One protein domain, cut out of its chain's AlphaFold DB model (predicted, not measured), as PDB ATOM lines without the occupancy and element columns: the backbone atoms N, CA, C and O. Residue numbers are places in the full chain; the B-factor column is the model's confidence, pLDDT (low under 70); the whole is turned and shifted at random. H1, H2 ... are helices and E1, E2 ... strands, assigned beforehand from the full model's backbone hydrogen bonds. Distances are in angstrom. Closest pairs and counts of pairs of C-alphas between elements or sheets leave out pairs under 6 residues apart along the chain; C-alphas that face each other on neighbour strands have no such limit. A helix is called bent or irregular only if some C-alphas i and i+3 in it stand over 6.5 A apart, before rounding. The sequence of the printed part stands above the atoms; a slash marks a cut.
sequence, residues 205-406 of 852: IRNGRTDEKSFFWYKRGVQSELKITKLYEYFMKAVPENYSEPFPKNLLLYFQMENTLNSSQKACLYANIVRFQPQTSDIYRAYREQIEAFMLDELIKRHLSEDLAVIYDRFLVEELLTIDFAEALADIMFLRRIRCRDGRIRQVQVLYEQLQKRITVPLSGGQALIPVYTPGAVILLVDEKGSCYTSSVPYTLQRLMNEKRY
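This is residues 205 to 406 of the 852 residues of an uncharacterized protein of Lachnoclostridium sp. An131 (UniProt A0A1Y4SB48). Two lobes stand end to end: a helical lobe of H1 to H6, and a small sandwich of two three-stranded sheets, E4-E1-E6 and E3-E2-E5, face to face. H7 lies between the lobes and leads into E1, while the hairpin of H1 and H2 makes the corner of the helical lobe far from the strands. The 202 printed residues hold seven named helices followed by six named strands; both sheets are antiparallel, and the class is mixed. The whole is only just compact, close to loose, with a radius of gyration of the C-alphas of 19.6 A, and flat, spanning 59 by 44 by 22 A.

H1, residues 212 to 223, begins with C-alpha 212 at (73.054, 83.409, 106.150) and is 16.7 A long. H2 is residues 231 to 238, H3 249 to 257, and H4 263 to 276, 20.0 A. H5, residues 282 to 300, is the longest helix at 28.5 A; it is irregular, with C-alphas 286 and 289 7.3 A apart, and has a kink of 39 degrees near residue 289. H6 is residues 306 to 315 and H7 323 to 332. The strands are E1, 335 to 340; E2, 345 to 351, 17.2 A; E3, 359 to 362; E4, 367 to 371; E5, 378 to 383; and E6, 395 to 399, ending with C-alpha 399 at (75.510, 77.415, 80.847).

H5 is the hub, touching H3, H4, H6 and H7. With residues 296 to 300 alone it touches H7, about perpendicular at 84 degrees, the C-alphas of Ile 300 and Ala 328 being closest at 5.5 A. H4 touches H6 at a steep tilt of 59 degrees, closest at the C-alphas of Ala 271 and Asp 307, 5.2 A. H1 and H2 form a helical hairpin at a shallow tilt of 30 degrees, opposite ways, closest at the C-alphas of Phe 215 and Ala 238, 5.1 A. Every O i to N i+4 pair is within hydrogen-bond range in H2, H4, H6 and H7; H1 has 7 of 8, H3 4 of 5 and H5 13 of 15. In the sandwich, the parts that face each other are 9.9 A centre to centre. Within hydrogen-bond range are N 338 and O 368 of E1 and E4, 2.9 A; N 337 and O 398 of E1 and E6, 2.8 A; N 348 and O 361 of E2 and E3, 2.8 A; and N 349 and O 380 of E2 and E5, 2.8 A.

The C-alphas farthest apart, of Lys 227 and Glu 353, are 60.5 A apart. The printed part has no cut, and its one long link is E5 to E6, 11 residues. Its mean pLDDT is 88.4; residue 391 alone is under 70.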
ATOM      1  N   ILE A 205      74.452  76.848 117.150       85.94
ATOM      2  CA  ILE A 205      74.670  75.411 116.921       85.94
ATOM      3  C   ILE A 205      73.648  74.568 117.694       85.94
ATOM      4  O   ILE A 205      73.080  73.624 117.137       85.94
ATOM      5  N   ARG A 206      73.393  74.904 118.968       84.38
ATOM      6  CA  ARG A 206      72.386  74.222 119.803       84.38
ATOM      7  C   ARG A 206      70.980  74.351 119.221       84.38
ATOM      8  O   ARG A 206      70.235  73.377 119.242       84.38
ATOM      9  N   ASN A 207      70.661  75.511 118.652       81.00
ATOM     10  CA  ASN A 207      69.364  75.798 118.038       81.00
ATOM     11  C   ASN A 207      69.270  75.411 116.554       81.00
ATOM     12  O   ASN A 207      68.271  75.718 115.907       81.00
ATOM     13  N   GLY A 208      70.283  74.743 115.996       82.19
ATOM     14  CA  GLY A 208      70.207  74.206 114.641       82.19
ATOM     15  C   GLY A 208      70.189  75.252 113.524       82.19
ATOM     16  O   GLY A 208      69.710  74.945 112.436       82.19
ATOM     17  N   ARG A 209      70.679  76.476 113.763       82.06
ATOM     18  CA  ARG A 209      70.595  77.580 112.790       82.06
ATOM     19  C   ARG A 209      71.605  77.405 111.655       82.06
ATOM     20  O   ARG A 209      72.794  77.203 111.911       82.06
ATOM     21  N   THR A 210      71.117  77.502 110.421       83.56
ATOM     22  CA  THR A 210      71.891  77.334 109.176       83.56
ATOM     23  C   THR A 210      71.621  78.449 108.158       83.56
ATOM     24  O   THR A 210      71.858  78.278 106.970       83.56
ATOM     25  N   ASP A 211      71.063  79.576 108.597       83.00
ATOM     26  CA  ASP A 211      70.766  80.738 107.757       83.00
ATOM     27  C   ASP A 211      71.999  81.633 107.530       83.00
ATOM     28  O   ASP A 211      72.965  81.593 108.293       83.00
ATOM     29  N   GLU A 212      71.955  82.496 106.513       81.25
ATOM     30  CA  GLU A 212      73.054  83.409 106.150       81.25
ATOM     31  C   GLU A 212      73.465  84.353 107.297       81.25
ATOM     32  O   GLU A 212      74.645  84.675 107.454       81.25
ATOM     33  N   LYS A 213      72.528  84.737 108.176       82.75
ATOM     34  CA  LYS A 213      72.849  85.563 109.355       82.75
ATOM     35  C   LYS A 213      73.639  84.764 110.391       82.75
ATOM     36  O   LYS A 213      74.550  85.296 111.021       82.75
ATOM     37  N   SER A 214      73.351  83.471 110.546       85.50
ATOM     38  CA  SER A 214      74.157  82.574 111.386       85.50
ATOM     39  C   SER A 214      75.561  82.319 110.811       85.50
ATOM     40  O   SER A 214      76.528  82.234 111.575       85.50
ATOM     41  N   PHE A 215      75.709  82.303 109.480       88.25
ATOM     42  CA  PHE A 215      77.000  82.122 108.806       88.25
ATOM     43  C   PHE A 215      78.022  83.200 109.168       88.25
ATOM     44  O   PHE A 215      79.195  82.885 109.383       88.25
ATOM     45  N   PHE A 216      77.586  84.456 109.295       85.94
ATOM     46  CA  PHE A 216      78.439  85.569 109.719       85.94
ATOM     47  C   PHE A 216      79.198  85.260 111.020       85.94
ATOM     48  O   PHE A 216      80.412  85.478 111.116       85.94
ATOM     49  N   TRP A 217      78.499  84.689 112.003       86.50
ATOM     50  CA  TRP A 217      79.062  84.330 113.301       86.50
ATOM     51  C   TRP A 217      79.959  83.103 113.217       86.50
ATOM     52  O   TRP A 217      81.088  83.144 113.712       86.50
ATOM     53  N   TYR A 218      79.520  82.049 112.524       89.56
ATOM     54  CA  TYR A 218      80.339  80.853 112.328       89.56
ATOM     55  C   TYR A 218      81.648  81.170 111.600       89.56
ATOM     56  O   TYR A 218      82.704  80.694 112.017       89.56
ATOM     57  N   LYS A 219      81.623  82.036 110.578       88.25
ATOM     58  CA  LYS A 219      82.822  82.490 109.856       88.25
ATOM     59  C   LYS A 219      83.826  83.158 110.790       88.25
ATOM     60  O   LYS A 219      85.001  82.789 110.783       88.25
ATOM     61  N   ARG A 220      83.372  84.082 111.643       86.06
ATOM     62  CA  ARG A 220      84.226  84.737 112.650       86.06
ATOM     63  C   ARG A 220      84.723  83.762 113.719       86.06
ATOM     64  O   ARG A 220      85.874  83.866 114.146       86.06
ATOM     65  N   GLY A 221      83.887  82.809 114.131       86.69
ATOM     66  CA  GLY A 221      84.246  81.768 115.094       86.69
ATOM     67  C   GLY A 221      85.353  80.851 114.574       86.69
ATOM     68  O   GLY A 221      86.320  80.584 115.288       86.69
ATOM     69  N   VAL A 222      85.262  80.447 113.305       88.00
ATOM     70  CA  VAL A 222      86.297  79.662 112.624       88.00
ATOM     71  C   VAL A 222      87.591  80.470 112.461       88.00
ATOM     72  O   VAL A 222      88.665  79.956 112.759       88.00
ATOM     73  N   GLN A 223      87.509  81.741 112.047       85.44
ATOM     74  CA  GLN A 223      88.681  82.626 111.919       85.44
ATOM     75  C   GLN A 223      89.394  82.882 113.256       85.44
ATOM     76  O   GLN A 223      90.603  83.088 113.277       85.44
ATOM     77  N   SER A 224      88.653  82.862 114.367       84.38
ATOM     78  CA  SER A 224      89.187  83.058 115.722       84.38
ATOM     79  C   SER A 224      89.705  81.770 116.379       84.38
ATOM     80  O   SER A 224      90.133  81.822 117.539       84.38
ATOM     81  N   GLU A 225      89.659  80.645 115.653       84.38
ATOM     82  CA  GLU A 225      90.067  79.299 116.084       84.38
ATOM     83  C   GLU A 225      89.358  78.819 117.366       84.38
ATOM     84  O   GLU A 225      89.963  78.224 118.261       84.38
ATOM     85  N   LEU A 226      88.052  79.093 117.480       85.62
ATOM     86  CA  LEU A 226      87.268  78.682 118.646       85.62
ATOM     87  C   LEU A 226      87.078  77.158 118.695       85.62
ATOM     88  O   LEU A 226      86.696  76.525 117.713       85.62
ATOM     89  N   LYS A 227      87.276  76.567 119.877       84.06
ATOM     90  CA  LYS A 227      87.117  75.122 120.118       84.06
ATOM     91  C   LYS A 227      85.678  74.771 120.510       84.06
ATOM     92  O   LYS A 227      85.420  74.376 121.643       84.06
ATOM     93  N   ILE A 228      84.739  74.946 119.582       84.62
ATOM     94  CA  ILE A 228      83.310  74.661 119.788       84.62
ATOM     95  C   ILE A 228      82.924  73.404 119.010       84.62
ATOM     96  O   ILE A 228      83.253  73.261 117.832       84.62
ATOM     97  N   THR A 229      82.204  72.492 119.657       84.00
ATOM     98  CA  THR A 229      81.735  71.247 119.044       84.00
ATOM     99  C   THR A 229      80.807  71.532 117.857       84.00
ATOM    100  O   THR A 229      79.879  72.329 117.982       84.00
ATOM    101  N   LYS A 230      81.020  70.845 116.728       87.62
ATOM    102  CA  LYS A 230      80.260  70.971 115.467       87.62
ATOM    103  C   LYS A 230      80.369  72.312 114.721       87.62
ATOM    104  O   LYS A 230      79.563  72.591 113.830       87.62
ATOM    105  N   LEU A 231      81.326  73.169 115.085       89.00
ATOM    106  CA  LEU A 231      81.464  74.496 114.478       89.00
ATOM    107  C   LEU A 231      81.720  74.434 112.965       89.00
ATOM    108  O   LEU A 231      81.117  75.202 112.219       89.00
ATOM    109  N   TYR A 232      82.571  73.515 112.504       90.19
ATOM    110  CA  TYR A 232      82.898  73.381 111.081       90.19
ATOM    111  C   TYR A 232      81.724  72.831 110.260       90.19
ATOM    112  O   TYR A 232      81.488  73.273 109.137       90.19
ATOM    113  N   GLU A 233      80.935  71.919 110.820       89.12
ATOM    114  CA  GLU A 233      79.760  71.336 110.173       89.12
ATOM    115  C   GLU A 233      78.633  72.360 110.034       89.12
ATOM    116  O   GLU A 233      77.991  72.431 108.986       89.12
ATOM    117  N   TYR A 234      78.397  73.184 111.060       89.38
ATOM    118  CA  TYR A 234      77.426  74.278 110.976       89.38
ATOM    119  C   TYR A 234      77.899  75.422 110.087       89.38
ATOM    120  O   TYR A 234      77.079  75.997 109.373       89.38
ATOM    121  N   PHE A 235      79.208  75.688 110.050       90.38
ATOM    122  CA  PHE A 235      79.788  76.576 109.051       90.38
ATOM    123  C   PHE A 235      79.427  76.092 107.642       90.38
ATOM    124  O   PHE A 235      78.822  76.856 106.899       90.38
ATOM    125  N   MET A 236      79.693  74.819 107.311       90.00
ATOM    126  CA  MET A 236      79.385  74.247 105.989       90.00
ATOM    127  C   MET A 236      77.883  74.205 105.679       90.00
ATOM    128  O   MET A 236      77.493  74.385 104.530       90.00
ATOM    129  N   LYS A 237      77.024  73.992 106.682       87.62
ATOM    130  CA  LYS A 237      75.561  74.033 106.514       87.62
ATOM    131  C   LYS A 237      75.014  75.429 106.223       87.62
ATOM    132  O   LYS A 237      73.946  75.516 105.629       87.62
ATOM    133  N   ALA A 238      75.696  76.473 106.684       88.44
ATOM    134  CA  ALA A 238      75.240  77.854 106.574       88.44
ATOM    135  C   ALA A 238      75.909  78.634 105.429       88.44
ATOM    136  O   ALA A 238      75.609  79.813 105.258       88.44
ATOM    137  N   VAL A 239      76.821  78.015 104.663       88.31
ATOM    138  CA  VAL A 239      77.508  78.677 103.540       88.31
ATOM    139  C   VAL A 239      76.474  79.224 102.541       88.31
ATOM    140  O   VAL A 239      75.660  78.449 102.037       88.31
ATOM    141  N   PRO A 240      76.503  80.531 102.220       84.31
ATOM    142  CA  PRO A 240      75.640  81.111 101.193       84.31
ATOM    143  C   PRO A 240      75.990  80.587  99.795       84.31
ATOM    144  O   PRO A 240      77.166  80.390  99.490       84.31
ATOM    145  N   GLU A 241      75.000  80.459  98.906       71.75
ATOM    146  CA  GLU A 241      75.205  79.958  97.529       71.75
ATOM    147  C   GLU A 241      76.255  80.762  96.734       71.75
ATOM    148  O   GLU A 241      76.993  80.203  95.932       71.75
ATOM    149  N   ASN A 242      76.375  82.068  96.996       73.50
ATOM    150  CA  ASN A 242      77.304  82.967  96.299       73.50
ATOM    151  C   ASN A 242      78.647  83.146  97.033       73.50
ATOM    152  O   ASN A 242      79.305  84.179  96.893       73.50
ATOM    153  N   TYR A 243      79.044  82.201  97.885       83.38
ATOM    154  CA  TYR A 243      80.286  82.320  98.640       83.38
ATOM    155  C   TYR A 243      81.517  82.119  97.739       83.38
ATOM    156  O   TYR A 243      81.727  81.056  97.155       83.38
ATOM    157  N   SER A 244      82.364  83.147  97.647       79.06
ATOM    158  CA  SER A 244      83.526  83.180  96.739       79.06
ATOM    159  C   SER A 244      84.846  83.496  97.451       79.06
ATOM    160  O   SER A 244      85.759  84.053  96.852       79.06
ATOM    161  N   GLU A 245      84.965  83.162  98.735       86.88
ATOM    162  CA  GLU A 245      86.204  83.340  99.504       86.88
ATOM    163  C   GLU A 245      86.880  81.987  99.799       86.88
ATOM    164  O   GLU A 245      86.196  80.966  99.881       86.88
ATOM    165  N   PRO A 246      88.210  81.934 100.001       89.50
ATOM    166  CA  PRO A 246      88.898  80.697 100.371       89.50
ATOM    167  C   PRO A 246      88.475  80.205 101.759       89.50
ATOM    168  O   PRO A 246      88.393  80.984 102.714       89.50
ATOM    169  N   PHE A 247      88.254  78.897 101.906       91.06
ATOM    170  CA  PHE A 247      87.998  78.314 103.219       91.06
ATOM    171  C   PHE A 247      89.257  78.300 104.109       91.06
ATOM    172  O   PHE A 247      90.370  78.079 103.617       91.06
ATOM    173  N   PRO A 248      89.109  78.509 105.434       89.56
ATOM    174  CA  PRO A 248      90.227  78.482 106.376       89.56
ATOM    175  C   PRO A 248      90.945  77.127 106.410       89.56
ATOM    176  O   PRO A 248      90.303  76.078 106.434       89.56
ATOM    177  N   LYS A 249      92.283  77.134 106.491       85.94
ATOM    178  CA  LYS A 249      93.104  75.904 106.471       85.94
ATOM    179  C   LYS A 249      92.693  74.883 107.536       85.94
ATOM    180  O   LYS A 249      92.622  73.700 107.234       85.94
ATOM    181  N   ASN A 250      92.374  75.333 108.748       87.00
ATOM    182  CA  ASN A 250      91.983  74.445 109.848       87.00
ATOM    183  C   ASN A 250      90.660  73.709 109.569       87.00
ATOM    184  O   ASN A 250      90.507  72.560 109.972       87.00
ATOM    185  N   LEU A 251      89.740  74.339 108.829       89.56
ATOM    186  CA  LEU A 251      88.502  73.705 108.371       89.56
ATOM    187  C   LEU A 251      88.800  72.634 107.316       89.56
ATOM    188  O   LEU A 251      88.257  71.533 107.382       89.56
ATOM    189  N   LEU A 252      89.696  72.935 106.371       89.75
ATOM    190  CA  LEU A 252      90.122  71.971 105.354       89.75
ATOM    191  C   LEU A 252      90.831  70.767 105.989       89.75
ATOM    192  O   LEU A 252      90.570  69.639 105.598       89.75
ATOM    193  N   LEU A 253      91.687  70.970 106.991       87.00
ATOM    194  CA  LEU A 253      92.345  69.866 107.701       87.00
ATOM    195  C   LEU A 253      91.349  69.020 108.507       87.00
ATOM    196  O   LEU A 253      91.491  67.801 108.567       87.00
ATOM    197  N   TYR A 254      90.321  69.643 109.093       89.19
ATOM    198  CA  TYR A 254      89.285  68.939 109.852       89.19
ATOM    199  C   TYR A 254      88.528  67.917 108.990       89.19
ATOM    200  O   TYR A 254      88.503  66.733 109.322       89.19
ATOM    201  N   PHE A 255      87.988  68.344 107.844       90.88
ATOM    202  CA  PHE A 255      87.245  67.448 106.948       90.88
ATOM    203  C   PHE A 255      88.129  66.464 106.173       90.88
ATOM    204  O   PHE A 255      87.607  65.561 105.523       90.88
ATOM    205  N   GLN A 256      89.454  66.608 106.255       86.88
ATOM    206  CA  GLN A 256      90.388  65.678 105.628       86.88
ATOM    207  C   GLN A 256      90.469  64.377 106.427       86.88
ATOM    208  O   GLN A 256      90.660  63.313 105.843       86.88
ATOM    209  N   MET A 257      90.347  64.470 107.757       82.44
ATOM    210  CA  MET A 257      90.429  63.323 108.665       82.44
ATOM    211  C   MET A 257      89.142  62.496 108.636       82.44
ATOM    212  O   MET A 257      89.197  61.276 108.520       82.44
ATOM    213  N   GLU A 258      87.987  63.158 108.721       79.25
ATOM    214  CA  GLU A 258      86.679  62.506 108.677       79.25
ATOM    215  C   GLU A 258      85.657  63.425 107.995       79.25
ATOM    216  O   GLU A 258      85.343  64.513 108.482       79.25
ATOM    217  N   ASN A 259      85.135  62.997 106.841       82.12
ATOM    218  CA  ASN A 259      84.210  63.800 106.044       82.12
ATOM    219  C   ASN A 259      82.763  63.306 106.186       82.12
ATOM    220  O   ASN A 259      82.303  62.430 105.450       82.12
ATOM    221  N   THR A 260      82.034  63.922 107.116       83.88
ATOM    222  CA  THR A 260      80.624  63.630 107.430       83.88
ATOM    223  C   THR A 260      79.621  64.472 106.627       83.88
ATOM    224  O   THR A 260      78.419  64.433 106.898       83.88
ATOM    225  N   LEU A 261      80.090  65.245 105.641       88.12
ATOM    226  CA  LEU A 261      79.261  66.155 104.847       88.12
ATOM    227  C   LEU A 261      78.374  65.407 103.834       88.12
ATOM    228  O   LEU A 261      78.734  64.342 103.323       88.12
ATOM    229  N   ASN A 262      77.217  65.993 103.506       88.88
ATOM    230  CA  ASN A 262      76.355  65.496 102.425       88.88
ATOM    231  C   ASN A 262      76.913  65.872 101.031       88.88
ATOM    232  O   ASN A 262      77.843  66.670 100.936       88.88
ATOM    233  N   SER A 263      76.352  65.324  99.944       89.38
ATOM    234  CA  SER A 263      76.867  65.562  98.579       89.38
ATOM    235  C   SER A 263      76.946  67.046  98.199       89.38
ATOM    236  O   SER A 263      77.963  67.483  97.671       89.38
ATOM    237  N   SER A 264      75.929  67.854  98.521       87.69
ATOM    238  CA  SER A 264      75.930  69.294  98.210       87.69
ATOM    239  C   SER A 264      77.045  70.043  98.952       87.69
ATOM    240  O   SER A 264      77.773  70.837  98.359       87.69
ATOM    241  N   GLN A 265      77.247  69.731 100.231       89.38
ATOM    242  CA  GLN A 265      78.307  70.323 101.044       89.38
ATOM    243  C   GLN A 265      79.702  69.864 100.609       89.38
ATOM    244  O   GLN A 265      80.635  70.666 100.617       89.38
ATOM    245  N   LYS A 266      79.850  68.594 100.209       92.44
ATOM    246  CA  LYS A 266      81.091  68.065  99.625       92.44
ATOM    247  C   LYS A 266      81.431  68.774  98.321       92.44
ATOM    248  O   LYS A 266      82.567  69.208  98.170       92.44
ATOM    249  N   ALA A 267      80.452  68.966  97.435       92.62
ATOM    250  CA  ALA A 267      80.643  69.730  96.206       92.62
ATOM    251  C   ALA A 267      81.145  71.151  96.509       92.62
ATOM    252  O   ALA A 267      82.154  71.560  95.944       92.62
ATOM    253  N   CYS A 268      80.530  71.854  97.468       91.88
ATOM    254  CA  CYS A 268      80.964  73.189  97.889       91.88
ATOM    255  C   CYS A 268      82.400  73.204  98.457       91.88
ATOM    256  O   CYS A 268      83.230  74.019  98.046       91.88
ATOM    257  N   LEU A 269      82.729  72.267  99.359       92.38
ATOM    258  CA  LEU A 269      84.077  72.111  99.924       92.38
ATOM    259  C   LEU A 269      85.123  71.886  98.827       92.38
ATOM    260  O   LEU A 269      86.139  72.584  98.771       92.38
ATOM    261  N   TYR A 270      84.871  70.923  97.946       94.12
ATOM    262  CA  TYR A 270      85.801  70.526  96.898       94.12
ATOM    263  C   TYR A 270      85.936  71.593  95.810       94.12
ATOM    264  O   TYR A 270      87.058  71.906  95.419       94.12
ATOM    265  N   ALA A 271      84.844  72.236  95.392       92.50
ATOM    266  CA  ALA A 271      84.893  73.363  94.463       92.50
ATOM    267  C   ALA A 271      85.713  74.532  95.031       92.50
ATOM    268  O   ALA A 271      86.500  75.140  94.306       92.50
ATOM    269  N   ASN A 272      85.603  74.818  96.334       93.50
ATOM    270  CA  ASN A 272      86.416  75.845  96.985       93.50
ATOM    271  C   ASN A 272      87.915  75.505  96.960       93.50
ATOM    272  O   ASN A 272      88.732  76.356  96.603       93.50
ATOM    273  N   ILE A 273      88.278  74.252  97.267       92.81
ATOM    274  CA  ILE A 273      89.666  73.770  97.167       92.81
ATOM    275  C   ILE A 273      90.178  73.938  95.731       92.81
ATOM    276  O   ILE A 273      91.269  74.469  95.537       92.81
ATOM    277  N   VAL A 274      89.377  73.562  94.729       92.25
ATOM    278  CA  VAL A 274      89.733  73.689  93.307       92.25
ATOM    279  C   VAL A 274      89.919  75.141  92.866       92.25
ATOM    280  O   VAL A 274      90.815  75.418  92.067       92.25
ATOM    281  N   ARG A 275      89.099  76.068  93.376       91.12
ATOM    282  CA  ARG A 275      89.175  77.499  93.036       91.12
ATOM    283  C   ARG A 275      90.375  78.197  93.680       91.12
ATOM    284  O   ARG A 275      90.992  79.035  93.028       91.12
ATOM    285  N   PHE A 276      90.697  77.883  94.938       91.00
ATOM    286  CA  PHE A 276      91.597  78.721  95.744       91.00
ATOM    287  C   PHE A 276      92.899  78.060  96.208       91.00
ATOM    288  O   PHE A 276      93.833  78.783  96.558       91.00
ATOM    289  N   GLN A 277      93.003  76.727  96.249       90.69
ATOM    290  CA  GLN A 277      94.246  76.067  96.660       90.69
ATOM    291  C   GLN A 277      95.160  75.817  95.451       90.69
ATOM    292  O   GLN A 277      94.719  75.238  94.457       90.69
ATOM    293  N   PRO A 278      96.456  76.183  95.524       86.88
ATOM    294  CA  PRO A 278      97.417  75.816  94.492       86.88
ATOM    295  C   PRO A 278      97.542  74.295  94.374       86.88
ATOM    296  O   PRO A 278      97.610  73.597  95.384       86.88
ATOM    297  N   GLN A 279      97.685  73.784  93.151       83.75
ATOM    298  CA  GLN A 279      97.859  72.342  92.900       83.75
ATOM    299  C   GLN A 279      99.130  71.760  93.546       83.75
ATOM    300  O   GLN A 279      99.227  70.557  93.785       83.75
ATOM    301  N   THR A 280     100.117  72.610  93.835       82.75
ATOM    302  CA  THR A 280     101.354  72.243  94.536       82.75
ATOM    303  C   THR A 280     101.190  72.146  96.055       82.75
ATOM    304  O   THR A 280     102.110  71.670  96.712       82.75
ATOM    305  N   SER A 281     100.053  72.572  96.615       90.12
ATOM    306  CA  SER A 281      99.790  72.537  98.056       90.12
ATOM    307  C   SER A 281      99.554  71.112  98.556       90.12
ATOM    308  O   SER A 281      98.839  70.333  97.920       90.12
ATOM    309  N   ASP A 282     100.079  70.798  99.741       87.56
ATOM    310  CA  ASP A 282      99.868  69.509 100.415       87.56
ATOM    311  C   ASP A 282      98.379  69.227 100.653       87.56
ATOM    312  O   ASP A 282      97.928  68.094 100.497       87.56
ATOM    313  N   ILE A 283      97.594  70.275 100.940       88.06
ATOM    314  CA  ILE A 283      96.140  70.165 101.120       88.06
ATOM    315  C   ILE A 283      95.488  69.699  99.814       88.06
ATOM    316  O   ILE A 283      94.705  68.755  99.819       88.06
ATOM    317  N   TYR A 284      95.833  70.318  98.681       90.56
ATOM    318  CA  TYR A 284      95.259  69.945  97.387       90.56
ATOM    319  C   TYR A 284      95.592  68.492  97.032       90.56
ATOM    320  O   TYR A 284      94.716  67.732  96.622       90.56
ATOM    321  N   ARG A 285      96.854  68.086  97.226       89.38
ATOM    322  CA  ARG A 285      97.310  66.716  96.952       89.38
ATOM    323  C   ARG A 285      96.583  65.685  97.804       89.38
ATOM    324  O   ARG A 285      96.177  64.661  97.269       89.38
ATOM    325  N   ALA A 286      96.379  65.974  99.087       90.00
ATOM    326  CA  ALA A 286      95.699  65.057  99.990       90.00
ATOM    327  C   ALA A 286      94.213  64.862  99.651       90.00
ATOM    328  O   ALA A 286      93.676  63.773  99.833       90.00
ATOM    329  N   TYR A 287      93.554  65.900  99.134       92.75
ATOM    330  CA  TYR A 287      92.154  65.823  98.719       92.75
ATOM    331  C   TYR A 287      91.952  65.274  97.306       92.75
ATOM    332  O   TYR A 287      90.833  64.905  96.964       92.75
ATOM    333  N   ARG A 288      93.003  65.203  96.482       91.25
ATOM    334  CA  ARG A 288      92.901  64.897  95.050       91.25
ATOM    335  C   ARG A 288      92.118  63.612  94.763       91.25
ATOM    336  O   ARG A 288      91.157  63.660  94.005       91.25
ATOM    337  N   GLU A 289      92.500  62.500  95.391       90.25
ATOM    338  CA  GLU A 289      91.854  61.194  95.177       90.25
ATOM    339  C   GLU A 289      90.401  61.181  95.671       90.25
ATOM    340  O   GLU A 289      89.526  60.603  95.031       90.25
ATOM    341  N   GLN A 290      90.116  61.877  96.779       92.31
ATOM    342  CA  GLN A 290      88.760  61.986  97.323       92.31
ATOM    343  C   GLN A 290      87.843  62.793  96.397       92.31
ATOM    344  O   GLN A 290      86.691  62.417  96.193       92.31
ATOM    345  N   ILE A 291      88.361  63.891  95.833       93.69
ATOM    346  CA  ILE A 291      87.635  64.734  94.877       93.69
ATOM    347  C   ILE A 291      87.348  63.945  93.599       93.69
ATOM    348  O   ILE A 291      86.229  64.001  93.097       93.69
ATOM    349  N   GLU A 292      88.326  63.194  93.092       92.69
ATOM    350  CA  GLU A 292      88.172  62.384  91.880       92.69
ATOM    351  C   GLU A 292      87.130  61.270  92.063       92.69
ATOM    352  O   GLU A 292      86.213  61.150  91.252       92.69
ATOM    353  N   ALA A 293      87.194  60.522  93.170       91.88
ATOM    354  CA  ALA A 293      86.204  59.491  93.481       91.88
ATOM    355  C   ALA A 293      84.786  60.072  93.654       91.88
ATOM    356  O   ALA A 293      83.820  59.517  93.133       91.88
ATOM    357  N   PHE A 294      84.661  61.210  94.346       95.00
ATOM    358  CA  PHE A 294      83.386  61.914  94.510       95.00
ATOM    359  C   PHE A 294      82.827  62.421  93.175       95.00
ATOM    360  O   PHE A 294      81.634  62.293  92.914       95.00
ATOM    361  N   MET A 295      83.690  62.965  92.317       94.88
ATOM    362  CA  MET A 295      83.328  63.453  90.989       94.88
ATOM    363  C   MET A 295      82.713  62.338  90.137       94.88
ATOM    364  O   MET A 295      81.635  62.537  89.576       94.88
ATOM    365  N   LEU A 296      83.351  61.164  90.084       92.81
ATOM    366  CA  LEU A 296      82.862  60.017  89.312       92.81
ATOM    367  C   LEU A 296      81.531  59.468  89.856       92.81
ATOM    368  O   LEU A 296      80.638  59.139  89.074       92.81
ATOM    369  N   ASP A 297      81.371  59.408  91.181       93.81
ATOM    370  CA  ASP A 297      80.129  58.962  91.833       93.81
ATOM    371  C   ASP A 297      78.951  59.912  91.548       93.81
ATOM    372  O   ASP A 297      77.859  59.470  91.188       93.81
ATOM    373  N   GLU A 298      79.166  61.229  91.632       94.75
ATOM    374  CA  GLU A 298      78.137  62.225  91.300       94.75
ATOM    375  C   GLU A 298      77.849  62.283  89.790       94.75
ATOM    376  O   GLU A 298      76.702  62.507  89.393       94.75
ATOM    377  N   LEU A 299      78.854  62.019  88.940       93.56
ATOM    378  CA  LEU A 299      78.681  61.937  87.487       93.56
ATOM    379  C   LEU A 299      77.740  60.793  87.101       93.56
ATOM    380  O   LEU A 299      76.769  61.038  86.391       93.56
ATOM    381  N   ILE A 300      77.958  59.570  87.607       93.12
ATOM    382  CA  ILE A 300      77.072  58.414  87.339       93.12
ATOM    383  C   ILE A 300      75.626  58.710  87.763       93.12
ATOM    384  O   ILE A 300      74.672  58.314  87.084       93.12
ATOM    385  N   LYS A 301      75.456  59.446  88.867       94.06
ATOM    386  CA  LYS A 301      74.149  59.881  89.383       94.06
ATOM    387  C   LYS A 301      73.504  61.004  88.563       94.06
ATOM    388  O   LYS A 301      72.365  61.363  88.852       94.06
ATOM    389  N   ARG A 302      74.184  61.532  87.537       94.44
ATOM    390  CA  ARG A 302      73.726  62.634  86.667       94.44
ATOM    391  C   ARG A 302      73.423  63.911  87.448       94.44
ATOM    392  O   ARG A 302      72.519  64.674  87.102       94.44
ATOM    393  N   HIS A 303      74.160  64.142  88.528       93.31
ATOM    394  CA  HIS A 303      74.019  65.360  89.307       93.31
ATOM    395  C   HIS A 303      74.806  66.500  88.660       93.31
ATOM    396  O   HIS A 303      75.913  66.321  88.162       93.31
ATOM    397  N   LEU A 304      74.233  67.702  88.688       93.06
ATOM    398  CA  LEU A 304      74.887  68.900  88.184       93.06
ATOM    399  C   LEU A 304      74.538  70.098  89.068       93.06
ATOM    400  O   LEU A 304      73.381  70.345  89.396       93.06
ATOM    401  N   SER A 305      75.562  70.853  89.440       91.19
ATOM    402  CA  SER A 305      75.476  72.110  90.181       91.19
ATOM    403  C   SER A 305      76.632  73.019  89.756       91.19
ATOM    404  O   SER A 305      77.541  72.570  89.059       91.19
ATOM    405  N   GLU A 306      76.628  74.293  90.162       89.00
ATOM    406  CA  GLU A 306      77.753  75.203  89.873       89.00
ATOM    407  C   GLU A 306      79.065  74.733  90.505       89.00
ATOM    408  O   GLU A 306      80.132  74.874  89.909       89.00
ATOM    409  N   ASP A 307      78.990  74.132  91.689       91.62
ATOM    410  CA  ASP A 307      80.161  73.586  92.364       91.62
ATOM    411  C   ASP A 307      80.654  72.305  91.682       91.62
ATOM    412  O   ASP A 307      81.851  72.170  91.424       91.62
ATOM    413  N   LEU A 308      79.746  71.399  91.297       93.56
ATOM    414  CA  LEU A 308      80.104  70.199  90.530       93.56
ATOM    415  C   LEU A 308      80.691  70.553  89.162       93.56
ATOM    416  O   LEU A 308      81.660  69.929  88.746       93.56
ATOM    417  N   ALA A 309      80.179  71.586  88.490       92.38
ATOM    418  CA  ALA A 309      80.715  72.044  87.211       92.38
ATOM    419  C   ALA A 309      82.195  72.451  87.301       92.38
ATOM    420  O   ALA A 309      82.982  72.118  86.416       92.38
ATOM    421  N   VAL A 310      82.596  73.105  88.397       91.62
ATOM    422  CA  VAL A 310      84.002  73.464  88.655       91.62
ATOM    423  C   VAL A 310      84.870  72.229  88.882       91.62
ATOM    424  O   VAL A 310      86.011  72.176  88.416       91.62
ATOM    425  N   ILE A 311      84.340  71.229  89.585       93.88
ATOM    426  CA  ILE A 311      85.027  69.956  89.814       93.88
ATOM    427  C   ILE A 311      85.191  69.209  88.485       93.88
ATOM    428  O   ILE A 311      86.308  68.796  88.169       93.88
ATOM    429  N   TYR A 312      84.126  69.089  87.686       93.25
ATOM    430  CA  TYR A 312      84.165  68.443  86.373       93.25
ATOM    431  C   TYR A 312      85.165  69.125  85.442       93.25
ATOM    432  O   TYR A 312      86.036  68.451  84.904       93.25
ATOM    433  N   ASP A 313      85.129  70.452  85.316       90.12
ATOM    434  CA  ASP A 313      86.067  71.166  84.443       90.12
ATOM    435  C   ASP A 313      87.538  70.947  84.852       90.12
ATOM    436  O   ASP A 313      88.437  70.901  84.007       90.12
ATOM    437  N   ARG A 314      87.816  70.737  86.142       90.44
ATOM    438  CA  ARG A 314      89.183  70.485  86.609       90.44
ATOM    439  C   ARG A 314      89.622  69.024  86.493       90.44
ATOM    440  O   ARG A 314      90.757  68.791  86.080       90.44
ATOM    441  N   PHE A 315      88.789  68.077  86.922       91.12
ATOM    442  CA  PHE A 315      89.180  66.674  87.134       91.12
ATOM    443  C   PHE A 315      88.706  65.722  86.039       91.12
ATOM    444  O   PHE A 315      89.319  64.675  85.856       91.12
ATOM    445  N   LEU A 316      87.643  66.059  85.306       89.62
ATOM    446  CA  LEU A 316      87.128  65.200  84.248       89.62
ATOM    447  C   LEU A 316      88.005  65.349  82.998       89.62
ATOM    448  O   LEU A 316      87.837  66.280  82.202       89.62
ATOM    449  N   VAL A 317      88.976  64.446  82.872       87.31
ATOM    450  CA  VAL A 317      89.884  64.305  81.723       87.31
ATOM    451  C   VAL A 317      89.415  63.175  80.801       87.31
ATOM    452  O   VAL A 317      88.646  62.306  81.215       87.31
ATOM    453  N   GLU A 318      89.839  63.195  79.538       81.94
ATOM    454  CA  GLU A 318      89.327  62.284  78.501       81.94
ATOM    455  C   GLU A 318      89.643  60.804  78.774       81.94
ATOM    456  O   GLU A 318      88.889  59.923  78.352       81.94
ATOM    457  N   GLU A 319      90.721  60.526  79.507       83.44
ATOM    458  CA  GLU A 319      91.183  59.184  79.873       83.44
ATOM    459  C   GLU A 319      90.285  58.503  80.914       83.44
ATOM    460  O   GLU A 319      90.248  57.275  80.975       83.44
ATOM    461  N   LEU A 320      89.542  59.280  81.711       84.12
ATOM    462  CA  LEU A 320      88.604  58.756  82.711       84.12
ATOM    463  C   LEU A 320      87.250  58.365  82.102       84.12
ATOM    464  O   LEU A 320      86.444  57.709  82.761       84.12
ATOM    465  N   LEU A 321      86.976  58.761  80.855       86.38
ATOM    466  CA  LEU A 321      85.699  58.503  80.200       86.38
ATOM    467  C   LEU A 321      85.624  57.058  79.694       86.38
ATOM    468  O   LEU A 321      86.088  56.725  78.602       86.38
ATOM    469  N   THR A 322      84.992  56.205  80.499       90.12
ATOM    470  CA  THR A 322      84.423  54.925  80.056       90.12
ATOM    471  C   THR A 322      83.075  55.158  79.366       90.12
ATOM    472  O   THR A 322      82.559  56.274  79.355       90.12
ATOM    473  N   ILE A 323      82.481  54.106  78.792       89.44
ATOM    474  CA  ILE A 323      81.160  54.190  78.143       89.44
ATOM    475  C   ILE A 323      80.093  54.697  79.128       89.44
ATOM    476  O   ILE A 323      79.375  55.637  78.797       89.44
ATOM    477  N   ASP A 324      80.050  54.150  80.346       89.94
ATOM    478  CA  ASP A 324      79.056  54.525  81.363       89.94
ATOM    479  C   ASP A 324      79.214  55.988  81.814       89.94
ATOM    480  O   ASP A 324      78.235  56.728  81.934       89.94
ATOM    481  N   PHE A 325      80.459  56.438  82.023       92.25
ATOM    482  CA  PHE A 325      80.732  57.832  82.383       92.25
ATOM    483  C   PHE A 325      80.435  58.791  81.231       92.25
ATOM    484  O   PHE A 325      79.929  59.886  81.470       92.25
ATOM    485  N   ALA A 326      80.724  58.395  79.990       92.56
ATOM    486  CA  ALA A 326      80.404  59.193  78.815       92.56
ATOM    487  C   ALA A 326      78.888  59.341  78.635       92.56
ATOM    488  O   ALA A 326      78.430  60.436  78.319       92.56
ATOM    489  N   GLU A 327      78.108  58.278  78.859       93.38
ATOM    490  CA  GLU A 327      76.643  58.331  78.801       93.38
ATOM    491  C   GLU A 327      76.088  59.290  79.857       93.38
ATOM    492  O   GLU A 327      75.350  60.218  79.527       93.38
ATOM    493  N   ALA A 328      76.525  59.147  81.110       93.69
ATOM    494  CA  ALA A 328      76.096  60.041  82.180       93.69
ATOM    495  C   ALA A 328      76.519  61.502  81.932       93.69
ATOM    496  O   ALA A 328      75.747  62.427  82.192       93.69
ATOM    497  N   LEU A 329      77.713  61.724  81.368       94.06
ATOM    498  CA  LEU A 329      78.169  63.046  80.944       94.06
ATOM    499  C   LEU A 329      77.308  63.613  79.807       94.06
ATOM    500  O   LEU A 329      76.992  64.800  79.826       94.06
ATOM    501  N   ALA A 330      76.917  62.794  78.829       93.06
ATOM    502  CA  ALA A 330      76.081  63.213  77.707       93.06
ATOM    503  C   ALA A 330      74.664  63.620  78.118       93.06
ATOM    504  O   ALA A 330      74.094  64.524  77.498       93.06
ATOM    505  N   ASP A 331      74.147  63.046  79.203       92.38
ATOM    506  CA  ASP A 331      72.884  63.459  79.809       92.38
ATOM    507  C   ASP A 331      72.972  64.845  80.473       92.38
ATOM    508  O   ASP A 331      72.013  65.619  80.410       92.38
ATOM    509  N   ILE A 332      74.116  65.192  81.082       93.94
ATOM    510  CA  ILE A 332      74.248  66.429  81.874       93.94
ATOM    511  C   ILE A 332      74.960  67.585  81.162       93.94
ATOM    512  O   ILE A 332      74.698  68.743  81.486       93.94
ATOM    513  N   MET A 333      75.833  67.328  80.181       92.25
ATOM    514  CA  MET A 333      76.689  68.371  79.588       92.25
ATOM    515  C   MET A 333      75.903  69.454  78.837       92.25
ATOM    516  O   MET A 333      76.365  70.591  78.723       92.25
ATOM    517  N   PHE A 334      74.708  69.114  78.349       92.75
ATOM    518  CA  PHE A 334      73.802  70.029  77.649       92.75
ATOM    519  C   PHE A 334      72.758  70.665  78.574       92.75
ATOM    520  O   PHE A 334      71.906  71.430  78.112       92.75
ATOM    521  N   LEU A 335      72.794  70.365  79.877       94.00
ATOM    522  CA  LEU A 335      71.887  70.985  80.830       94.00
ATOM    523  C   LEU A 335      72.242  72.459  81.015       94.00
ATOM    524  O   LEU A 335      73.398  72.862  81.185       94.00
ATOM    525  N   ARG A 336      71.199  73.278  81.008       92.88
ATOM    526  CA  ARG A 336      71.253  74.707  81.275       92.88
ATOM    527  C   ARG A 336      70.414  75.007  82.502       92.88
ATOM    528  O   ARG A 336      69.324  74.455  82.673       92.88
ATOM    529  N   ARG A 337      70.907  75.903  83.352       93.19
ATOM    530  CA  ARG A 337      70.158  76.375  84.514       93.19
ATOM    531  C   ARG A 337      69.192  77.458  84.079       93.19
ATOM    532  O   ARG A 337      69.621  78.543  83.693       93.19
ATOM    533  N   ILE A 338      67.902  77.171  84.178       92.38
ATOM    534  CA  ILE A 338      66.855  78.171  84.010       92.38
ATOM    535  C   ILE A 338      66.491  78.757  85.374       92.38
ATOM    536  O   ILE A 338      66.322  78.019  86.347       92.38
ATOM    537  N   ARG A 339      66.375  80.086  85.453       90.81
ATOM    538  CA  ARG A 339      65.828  80.788  86.620       90.81
ATOM    539  C   ARG A 339      64.625  81.619  86.201       90.81
ATOM    540  O   ARG A 339      64.725  82.442  85.290       90.81
ATOM    541  N   CYS A 340      63.510  81.419  86.890       89.00
ATOM    542  CA  CYS A 340      62.269  82.154  86.701       89.00
ATOM    543  C   CYS A 340      61.822  82.729  88.048       89.00
ATOM    544  O   CYS A 340      61.750  82.018  89.049       89.00
ATOM    545  N   ARG A 341      61.547  84.035  88.076       85.62
ATOM    546  CA  ARG A 341      61.119  84.746  89.293       85.62
ATOM    547  C   ARG A 341      59.601  84.737  89.487       85.62
ATOM    548  O   ARG A 341      59.127  85.161  90.537       85.62
ATOM    549  N   ASP A 342      58.843  84.288  88.488       85.00
ATOM    550  CA  ASP A 342      57.386  84.228  88.564       85.00
ATOM    551  C   ASP A 342      56.946  83.004  89.379       85.00
ATOM    552  O   ASP A 342      57.088  81.859  88.950       85.00
ATOM    553  N   GLY A 343      56.395  83.257  90.568       83.25
ATOM    554  CA  GLY A 343      55.986  82.215  91.514       83.25
ATOM    555  C   GLY A 343      54.804  81.349  91.063       83.25
ATOM    556  O   GLY A 343      54.482  80.376  91.742       83.25
ATOM    557  N   ARG A 344      54.146  81.678  89.941       88.56
ATOM    558  CA  ARG A 344      53.042  80.879  89.378       88.56
ATOM    559  C   ARG A 344      53.533  79.673  88.578       88.56
ATOM    560  O   ARG A 344      52.783  78.716  88.401       88.56
ATOM    561  N   ILE A 345      54.767  79.724  88.079       90.31
ATOM    562  CA  ILE A 345      55.334  78.674  87.233       90.31
ATOM    563  C   ILE A 345      55.757  77.486  88.099       90.31
ATOM    564  O   ILE A 345      56.433  77.645  89.113       90.31
ATOM    565  N   ARG A 346      55.356  76.279  87.691       91.88
ATOM    566  CA  ARG A 346      55.639  75.022  88.408       91.88
ATOM    567  C   ARG A 346      56.512  74.061  87.616       91.88
ATOM    568  O   ARG A 346      57.121  73.172  88.201       91.88
ATOM    569  N   GLN A 347      56.563  74.213  86.298       93.12
ATOM    570  CA  GLN A 347      57.251  73.292  85.399       93.12
ATOM    571  C   GLN A 347      57.767  74.030  84.166       93.12
ATOM    572  O   GLN A 347      57.235  75.067  83.771       93.12
ATOM    573  N   VAL A 348      58.801  73.465  83.554       92.94
ATOM    574  CA  VAL A 348      59.384  73.915  82.292       92.94
ATOM    575  C   VAL A 348      59.330  72.749  81.313       92.94
ATOM    576  O   VAL A 348      59.713  71.629  81.659       92.94
ATOM    577  N   GLN A 349      58.847  72.997  80.100       92.25
ATOM    578  CA  GLN A 349      58.838  72.024  79.014       92.25
ATOM    579  C   GLN A 349      59.815  72.454  77.919       92.25
ATOM    580  O   GLN A 349      59.851  73.624  77.550       92.25
ATOM    581  N   VAL A 350      60.588  71.505  77.394       90.88
ATOM    582  CA  VAL A 350      61.468  71.710  76.238       90.88
ATOM    583  C   VAL A 350      60.968  70.859  75.080       90.88
ATOM    584  O   VAL A 350      60.743  69.650  75.227       90.88
ATOM    585  N   LEU A 351      60.782  71.509  73.936       88.56
ATOM    586  CA  LEU A 351      60.259  70.924  72.711       88.56
ATOM    587  C   LEU A 351      61.300  70.996  71.596       88.56
ATOM    588  O   LEU A 351      62.001  71.996  71.443       88.56
ATOM    589  N   TYR A 352      61.330  69.935  70.798       86.56
ATOM    590  CA  TYR A 352      62.107  69.824  69.570       86.56
ATOM    591  C   TYR A 352      61.195  69.252  68.492       86.56
ATOM    592  O   TYR A 352      60.504  68.266  68.750       86.56
ATOM    593  N   GLU A 353      61.232  69.810  67.285       82.69
ATOM    594  CA  GLU A 353      60.522  69.243  66.129       82.69
ATOM    595  C   GLU A 353      61.024  67.820  65.804       82.69
ATOM    596  O   GLU A 353      60.283  66.943  65.352       82.69
ATOM    597  N   GLN A 354      62.297  67.570  66.106       86.31
ATOM    598  CA  GLN A 354      62.981  66.310  65.875       86.31
ATOM    599  C   GLN A 354      62.535  65.197  66.833       86.31
ATOM    600  O   GLN A 354      62.645  64.022  66.480       86.31
ATOM    601  N   LEU A 355      62.049  65.511  68.042       87.44
ATOM    602  CA  LEU A 355      61.779  64.518  69.091       87.44
ATOM    603  C   LEU A 355      60.291  64.164  69.203       87.44
ATOM    604  O   LEU A 355      59.421  65.024  69.153       87.44
ATOM    605  N   GLN A 356      59.988  62.883  69.433       84.56
ATOM    606  CA  GLN A 356      58.606  62.405  69.616       84.56
ATOM    607  C   GLN A 356      57.984  62.848  70.945       84.56
ATOM    608  O   GLN A 356      56.765  62.951  71.064       84.56
ATOM    609  N   LYS A 357      58.814  63.033  71.976       85.94
ATOM    610  CA  LYS A 357      58.376  63.346  73.336       85.94
ATOM    611  C   LYS A 357      58.901  64.709  73.752       85.94
ATOM    612  O   LYS A 357      60.077  65.008  73.564       85.94
ATOM    613  N   ARG A 358      58.034  65.488  74.396       86.88
ATOM    614  CA  ARG A 358      58.427  66.697  75.123       86.88
ATOM    615  C   ARG A 358      59.145  66.344  76.417       86.88
ATOM    616  O   ARG A 358      58.746  65.411  77.115       86.88
ATOM    617  N   ILE A 359      60.161  67.125  76.759       90.38
ATOM    618  CA  ILE A 359      60.909  66.973  78.008       90.38
ATOM    619  C   ILE A 359      60.265  67.895  79.036       90.38
ATOM    620  O   ILE A 359      60.114  69.079  78.768       90.38
ATOM    621  N   THR A 360      59.850  67.369  80.188       92.12
ATOM    622  CA  THR A 360      59.183  68.152  81.244       92.12
ATOM    623  C   THR A 360      59.987  68.069  82.530       92.12
ATOM    624  O   THR A 360      60.287  66.969  82.992       92.12
ATOM    625  N   VAL A 361      60.322  69.222  83.107       93.69
ATOM    626  CA  VAL A 361      61.133  69.332  84.324       93.69
ATOM    627  C   VAL A 361      60.408  70.222  85.346       93.69
ATOM    628  O   VAL A 361      59.948  71.305  84.977       93.69
ATOM    629  N   PRO A 362      60.282  69.809  86.621       93.00
ATOM    630  CA  PRO A 362      59.679  70.643  87.658       93.00
ATOM    631  C   PRO A 362      60.573  71.842  88.011       93.00
ATOM    632  O   PRO A 362      61.798  71.729  88.053       93.00
ATOM    633  N   LEU A 363      59.949  72.984  88.304       91.00
ATOM    634  CA  LEU A 363      60.623  74.197  88.764       91.00
ATOM    635  C   LEU A 363      60.613  74.239  90.298       91.00
ATOM    636  O   LEU A 363      59.570  74.459  90.918       91.00
ATOM    637  N   SER A 364      61.781  74.067  90.910       86.62
ATOM    638  CA  SER A 364      61.954  74.038  92.367       86.62
ATOM    639  C   SER A 364      62.695  75.291  92.824       86.62
ATOM    640  O   SER A 364      63.783  75.585  92.341       86.62
ATOM    641  N   GLY A 365      62.100  76.072  93.732       81.25
ATOM    642  CA  GLY A 365      62.721  77.314  94.221       81.25
ATOM    643  C   GLY A 365      62.976  78.358  93.122       81.25
ATOM    644  O   GLY A 365      63.930  79.126  93.209       81.25
ATOM    645  N   GLY A 366      62.164  78.356  92.058       85.81
ATOM    646  CA  GLY A 366      62.349  79.230  90.897       85.81
ATOM    647  C   GLY A 366      63.485  78.806  89.957       85.81
ATOM    648  O   GLY A 366      63.840  79.573  89.063       85.81
ATOM    649  N   GLN A 367      64.063  77.611  90.134       91.38
ATOM    650  CA  GLN A 367      65.165  77.103  89.313       91.38
ATOM    651  C   GLN A 367      64.891  75.687  88.788       91.38
ATOM    652  O   GLN A 367      64.190  74.895  89.420       91.38
ATOM    653  N   ALA A 368      65.451  75.366  87.624       92.94
ATOM    654  CA  ALA A 368      65.481  74.010  87.076       92.94
ATOM    655  C   ALA A 368      66.709  73.812  86.175       92.94
ATOM    656  O   ALA A 368      67.323  74.777  85.713       92.94
ATOM    657  N   LEU A 369      67.050  72.551  85.908       93.88
ATOM    658  CA  LEU A 369      68.035  72.163  84.900       93.88
ATOM    659  C   LEU A 369      67.303  71.558  83.710       93.88
ATOM    660  O   LEU A 369      66.612  70.553  83.858       93.88
ATOM    661  N   ILE A 370      67.443  72.176  82.541       93.81
ATOM    662  CA  ILE A 370      66.762  71.745  81.320       93.81
ATOM    663  C   ILE A 370      67.779  71.418  80.219       93.81
ATOM    664  O   ILE A 370      68.770  72.141  80.088       93.81
ATOM    665  N   PRO A 371      67.571  70.356  79.422       92.06
ATOM    666  CA  PRO A 371      68.477  70.016  78.332       92.06
ATOM    667  C   PRO A 371      68.240  70.908  77.113       92.06
ATOM    668  O   PRO A 371      67.145  70.934  76.546       92.06
ATOM    669  N   VAL A 372      69.287  71.610  76.679       91.00
ATOM    670  CA  VAL A 372      69.266  72.459  75.482       91.00
ATOM    671  C   VAL A 372      70.356  71.985  74.523       91.00
ATOM    672  O   VAL A 372      71.523  72.341  74.671       91.00
ATOM    673  N   TYR A 373      69.965  71.146  73.561       89.44
ATOM    674  CA  TYR A 373      70.856  70.506  72.589       89.44
ATOM    675  C   TYR A 373      71.099  71.369  71.351       89.44
ATOM    676  O   TYR A 373      72.163  71.293  70.756       89.44
ATOM    677  N   THR A 374      70.124  72.172  70.925       86.00
ATOM    678  CA  THR A 374      70.226  72.953  69.684       86.00
ATOM    679  C   THR A 374      69.624  74.345  69.876       86.00
ATOM    680  O   THR A 374      68.772  74.528  70.752       86.00
ATOM    681  N   PRO A 375      70.009  75.339  69.051       78.81
ATOM    682  CA  PRO A 375      69.386  76.665  69.068       78.81
ATOM    683  C   PRO A 375      67.887  76.659  68.719       78.81
ATOM    684  O   PRO A 375      67.205  77.651  68.949       78.81
ATOM    685  N   GLY A 376      67.378  75.569  68.134       76.88
ATOM    686  CA  GLY A 376      65.965  75.390  67.788       76.88
ATOM    687  C   GLY A 376      65.082  74.891  68.938       76.88
ATOM    688  O   GLY A 376      63.907  74.621  68.714       76.88
ATOM    689  N   ALA A 377      65.620  74.736  70.152       86.62
ATOM    690  CA  ALA A 377      64.844  74.304  71.309       86.62
ATOM    691  C   ALA A 377      63.773  75.343  71.684       86.62
ATOM    692  O   ALA A 377      64.091  76.495  71.987       86.62
ATOM    693  N   VAL A 378      62.507  74.925  71.740       87.69
ATOM    694  CA  VAL A 378      61.407  75.775  72.214       87.69
ATOM    695  C   VAL A 378      61.175  75.504  73.698       87.69
ATOM    696  O   VAL A 378      60.886  74.374  74.098       87.69
ATOM    697  N   ILE A 379      61.308  76.545  74.521       89.94
ATOM    698  CA  ILE A 379      61.143  76.479  75.979       89.94
ATOM    699  C   ILE A 379      59.769  77.046  76.348       89.94
ATOM    700  O   ILE A 379      59.472  78.204  76.063       89.94
ATOM    701  N   LEU A 380      58.939  76.238  77.010       89.75
ATOM    702  CA  LEU A 380      57.626  76.630  77.526       89.75
ATOM    703  C   LEU A 380      57.636  76.632  79.057       89.75
ATOM    704  O   LEU A 380      57.972  75.630  79.689       89.75
ATOM    705  N   LEU A 381      57.208  77.735  79.663       89.81
ATOM    706  CA  LEU A 381      56.973  77.832  81.104       89.81
ATOM    707  C   LEU A 381      55.518  77.460  81.395       89.81
ATOM    708  O   LEU A 381      54.617  77.971  80.738       89.81
ATOM    709  N   VAL A 382      55.277  76.574  82.360       90.50
ATOM    710  CA  VAL A 382      53.939  76.029  82.631       90.50
ATOM    711  C   VAL A 382      53.530  76.288  84.080       90.50
ATOM    712  O   VAL A 382      54.274  75.980  85.019       90.50
ATOM    713  N   ASP A 383      52.346  76.874  84.262       90.44
ATOM    714  CA  ASP A 383      51.769  77.120  85.586       90.44
ATOM    715  C   ASP A 383      51.075  75.883  86.183       90.44
ATOM    716  O   ASP A 383      51.028  74.798  85.601       90.44
ATOM    717  N   GLU A 384      50.538  76.045  87.391       87.94
ATOM    718  CA  GLU A 384      49.811  74.998  88.117       87.94
ATOM    719  C   GLU A 384      48.518  74.539  87.415       87.94
ATOM    720  O   GLU A 384      48.085  73.406  87.608       87.94
ATOM    721  N   LYS A 385      47.917  75.388  86.572       84.31
ATOM    722  CA  LYS A 385      46.699  75.080  85.806       84.31
ATOM    723  C   LYS A 385      47.001  74.456  84.438       84.31
ATOM    724  O   LYS A 385      46.066  74.081  83.735       84.31
ATOM    725  N   GLY A 386      48.276  74.337  84.067       81.94
ATOM    726  CA  GLY A 386      48.709  73.819  82.771       81.94
ATOM    727  C   GLY A 386      48.763  74.868  81.658       81.94
ATOM    728  O   GLY A 386      48.950  74.494  80.502       81.94
ATOM    729  N   SER A 387      48.625  76.160  81.968       85.12
ATOM    730  CA  SER A 387      48.764  77.226  80.968       85.12
ATOM    731  C   SER A 387      50.235  77.376  80.571       85.12
ATOM    732  O   SER A 387      51.106  77.437  81.443       85.12
ATOM    733  N   CYS A 388      50.508  77.445  79.266       85.12
ATOM    734  CA  CYS A 388      51.857  77.582  78.715       85.12
ATOM    735  C   CYS A 388      52.175  79.044  78.380       85.12
ATOM    736  O   CYS A 388      51.385  79.727  77.730       85.12
ATOM    737  N   TYR A 389      53.366  79.494  78.764       84.38
ATOM    738  CA  TYR A 389      53.881  80.837  78.520       84.38
ATOM    739  C   TYR A 389      55.222  80.747  77.785       84.38
ATOM    740  O   TYR A 389      56.084  79.946  78.152       84.38
ATOM    741  N   THR A 390      55.394  81.581  76.761       76.50
ATOM    742  CA  THR A 390      56.649  81.752  76.013       76.50
ATOM    743  C   THR A 390      57.258  83.117  76.335       76.50
ATOM    744  O   THR A 390      58.050  83.244  77.261       76.50
ATOM    745  N   SER A 391      56.826  84.163  75.628       69.62
ATOM    746  CA  SER A 391      57.352  85.532  75.688       69.62
ATOM    747  C   SER A 391      56.867  86.346  76.888       69.62
ATOM    748  O   SER A 391      57.503  87.318  77.286       69.62
ATOM    749  N   SER A 392      55.731  85.973  77.474       77.25
ATOM    750  CA  SER A 392      55.061  86.767  78.508       77.25
ATOM    751  C   SER A 392      55.699  86.662  79.897       77.25
ATOM    752  O   SER A 392      55.326  87.426  80.786       77.25
ATOM    753  N   VAL A 393      56.619  85.716  80.113       82.06
ATOM    754  CA  VAL A 393      57.286  85.498  81.406       82.06
ATOM    755  C   VAL A 393      58.805  85.467  81.196       82.06
ATOM    756  O   VAL A 393      59.305  84.556  80.537       82.06
ATOM    757  N   PRO A 394      59.562  86.428  81.756       84.62
ATOM    758  CA  PRO A 394      61.006  86.476  81.574       84.62
ATOM    759  C   PRO A 394      61.717  85.398  82.400       84.62
ATOM    760  O   PRO A 394      61.399  85.171  83.573       84.62
ATOM    761  N   TYR A 395      62.746  84.796  81.812       88.56
ATOM    762  CA  TYR A 395      63.652  83.862  82.476       88.56
ATOM    763  C   TYR A 395      65.104  84.121  82.060       88.56
ATOM    764  O   TYR A 395      65.375  84.771  81.049       88.56
ATOM    765  N   THR A 396      66.049  83.603  82.842       88.50
ATOM    766  CA  THR A 396      67.478  83.584  82.489       88.50
ATOM    767  C   THR A 396      67.938  82.153  82.280       88.50
ATOM    768  O   THR A 396      67.527  81.275  83.042       88.50
ATOM    769  N   LEU A 397      68.817  81.928  81.306       89.88
ATOM    770  CA  LEU A 397      69.369  80.617  80.985       89.88
ATOM    771  C   LEU A 397      70.896  80.662  81.090       89.88
ATOM    772  O   LEU A 397      71.535  81.400  80.350       89.88
ATOM    773  N   GLN A 398      71.475  79.871  81.989       90.38
ATOM    774  CA  GLN A 398      72.918  79.854  82.233       90.38
ATOM    775  C   GLN A 398      73.531  78.507  81.859       90.38
ATOM    776  O   GLN A 398      73.009  77.436  82.191       90.38
ATOM    777  N   ARG A 399      74.678  78.568  81.189       91.19
ATOM    778  CA  ARG A 399      75.510  77.415  80.847       91.19
ATOM    779  C   ARG A 399      76.409  77.044  82.026       91.19
ATOM    780  O   ARG A 399      77.121  77.895  82.540       91.19
ATOM    781  N   LEU A 400      76.373  75.773  82.436       89.81
ATOM    782  CA  LEU A 400      77.170  75.280  83.566       89.81
ATOM    783  C   LEU A 400      78.457  74.569  83.130       89.81
ATOM    784  O   LEU A 400      79.468  74.690  83.806       89.81
ATOM    785  N   MET A 401      78.442  73.852  82.003       90.12
ATOM    786  CA  MET A 401      79.601  73.100  81.506       90.12
ATOM    787  C   MET A 401      80.040  73.579  80.124       90.12
ATOM    788  O   MET A 401      79.239  74.100  79.347       90.12
ATOM    789  N   ASN A 402      81.316  73.360  79.793       87.81
ATOM    790  CA  ASN A 402      81.824  73.578  78.444       87.81
ATOM    791  C   ASN A 402      81.712  72.300  77.590       87.81
ATOM    792  O   ASN A 402      82.697  71.584  77.417       87.81
ATOM    793  N   GLU A 403      80.530  72.025  77.021       86.44
ATOM    794  CA  GLU A 403      80.286  70.824  76.200       86.44
ATOM    795  C   GLU A 403      81.310  70.602  75.068       86.44
ATOM    796  O   GLU A 403      81.680  69.460  74.801       86.44
ATOM    797  N   LYS A 404      81.859  71.665  74.455       86.31
ATOM    798  CA  LYS A 404      82.823  71.554  73.339       86.31
ATOM    799  C   LYS A 404      84.053  70.711  73.681       86.31
ATOM    800  O   LYS A 404      84.625  70.096  72.788       86.31
ATOM    801  N   ARG A 405      84.445  70.677  74.958       87.31
ATOM    802  CA  ARG A 405      85.590  69.899  75.444       87.31
ATOM    803  C   ARG A 405      85.351  68.390  75.382       87.31
ATOM    804  O   ARG A 405      86.299  67.647  75.187       87.31
ATOM    805  N   TYR A 406      84.106  67.939  75.530       89.31
ATOM    806  CA  TYR A 406      83.784  66.523  75.737       89.31
ATOM    807  C   TYR A 406      83.054  65.871  74.562       89.31
ATOM    808  O   TYR A 406      83.080  64.648  74.435       89.31
TER     809      TYR A 406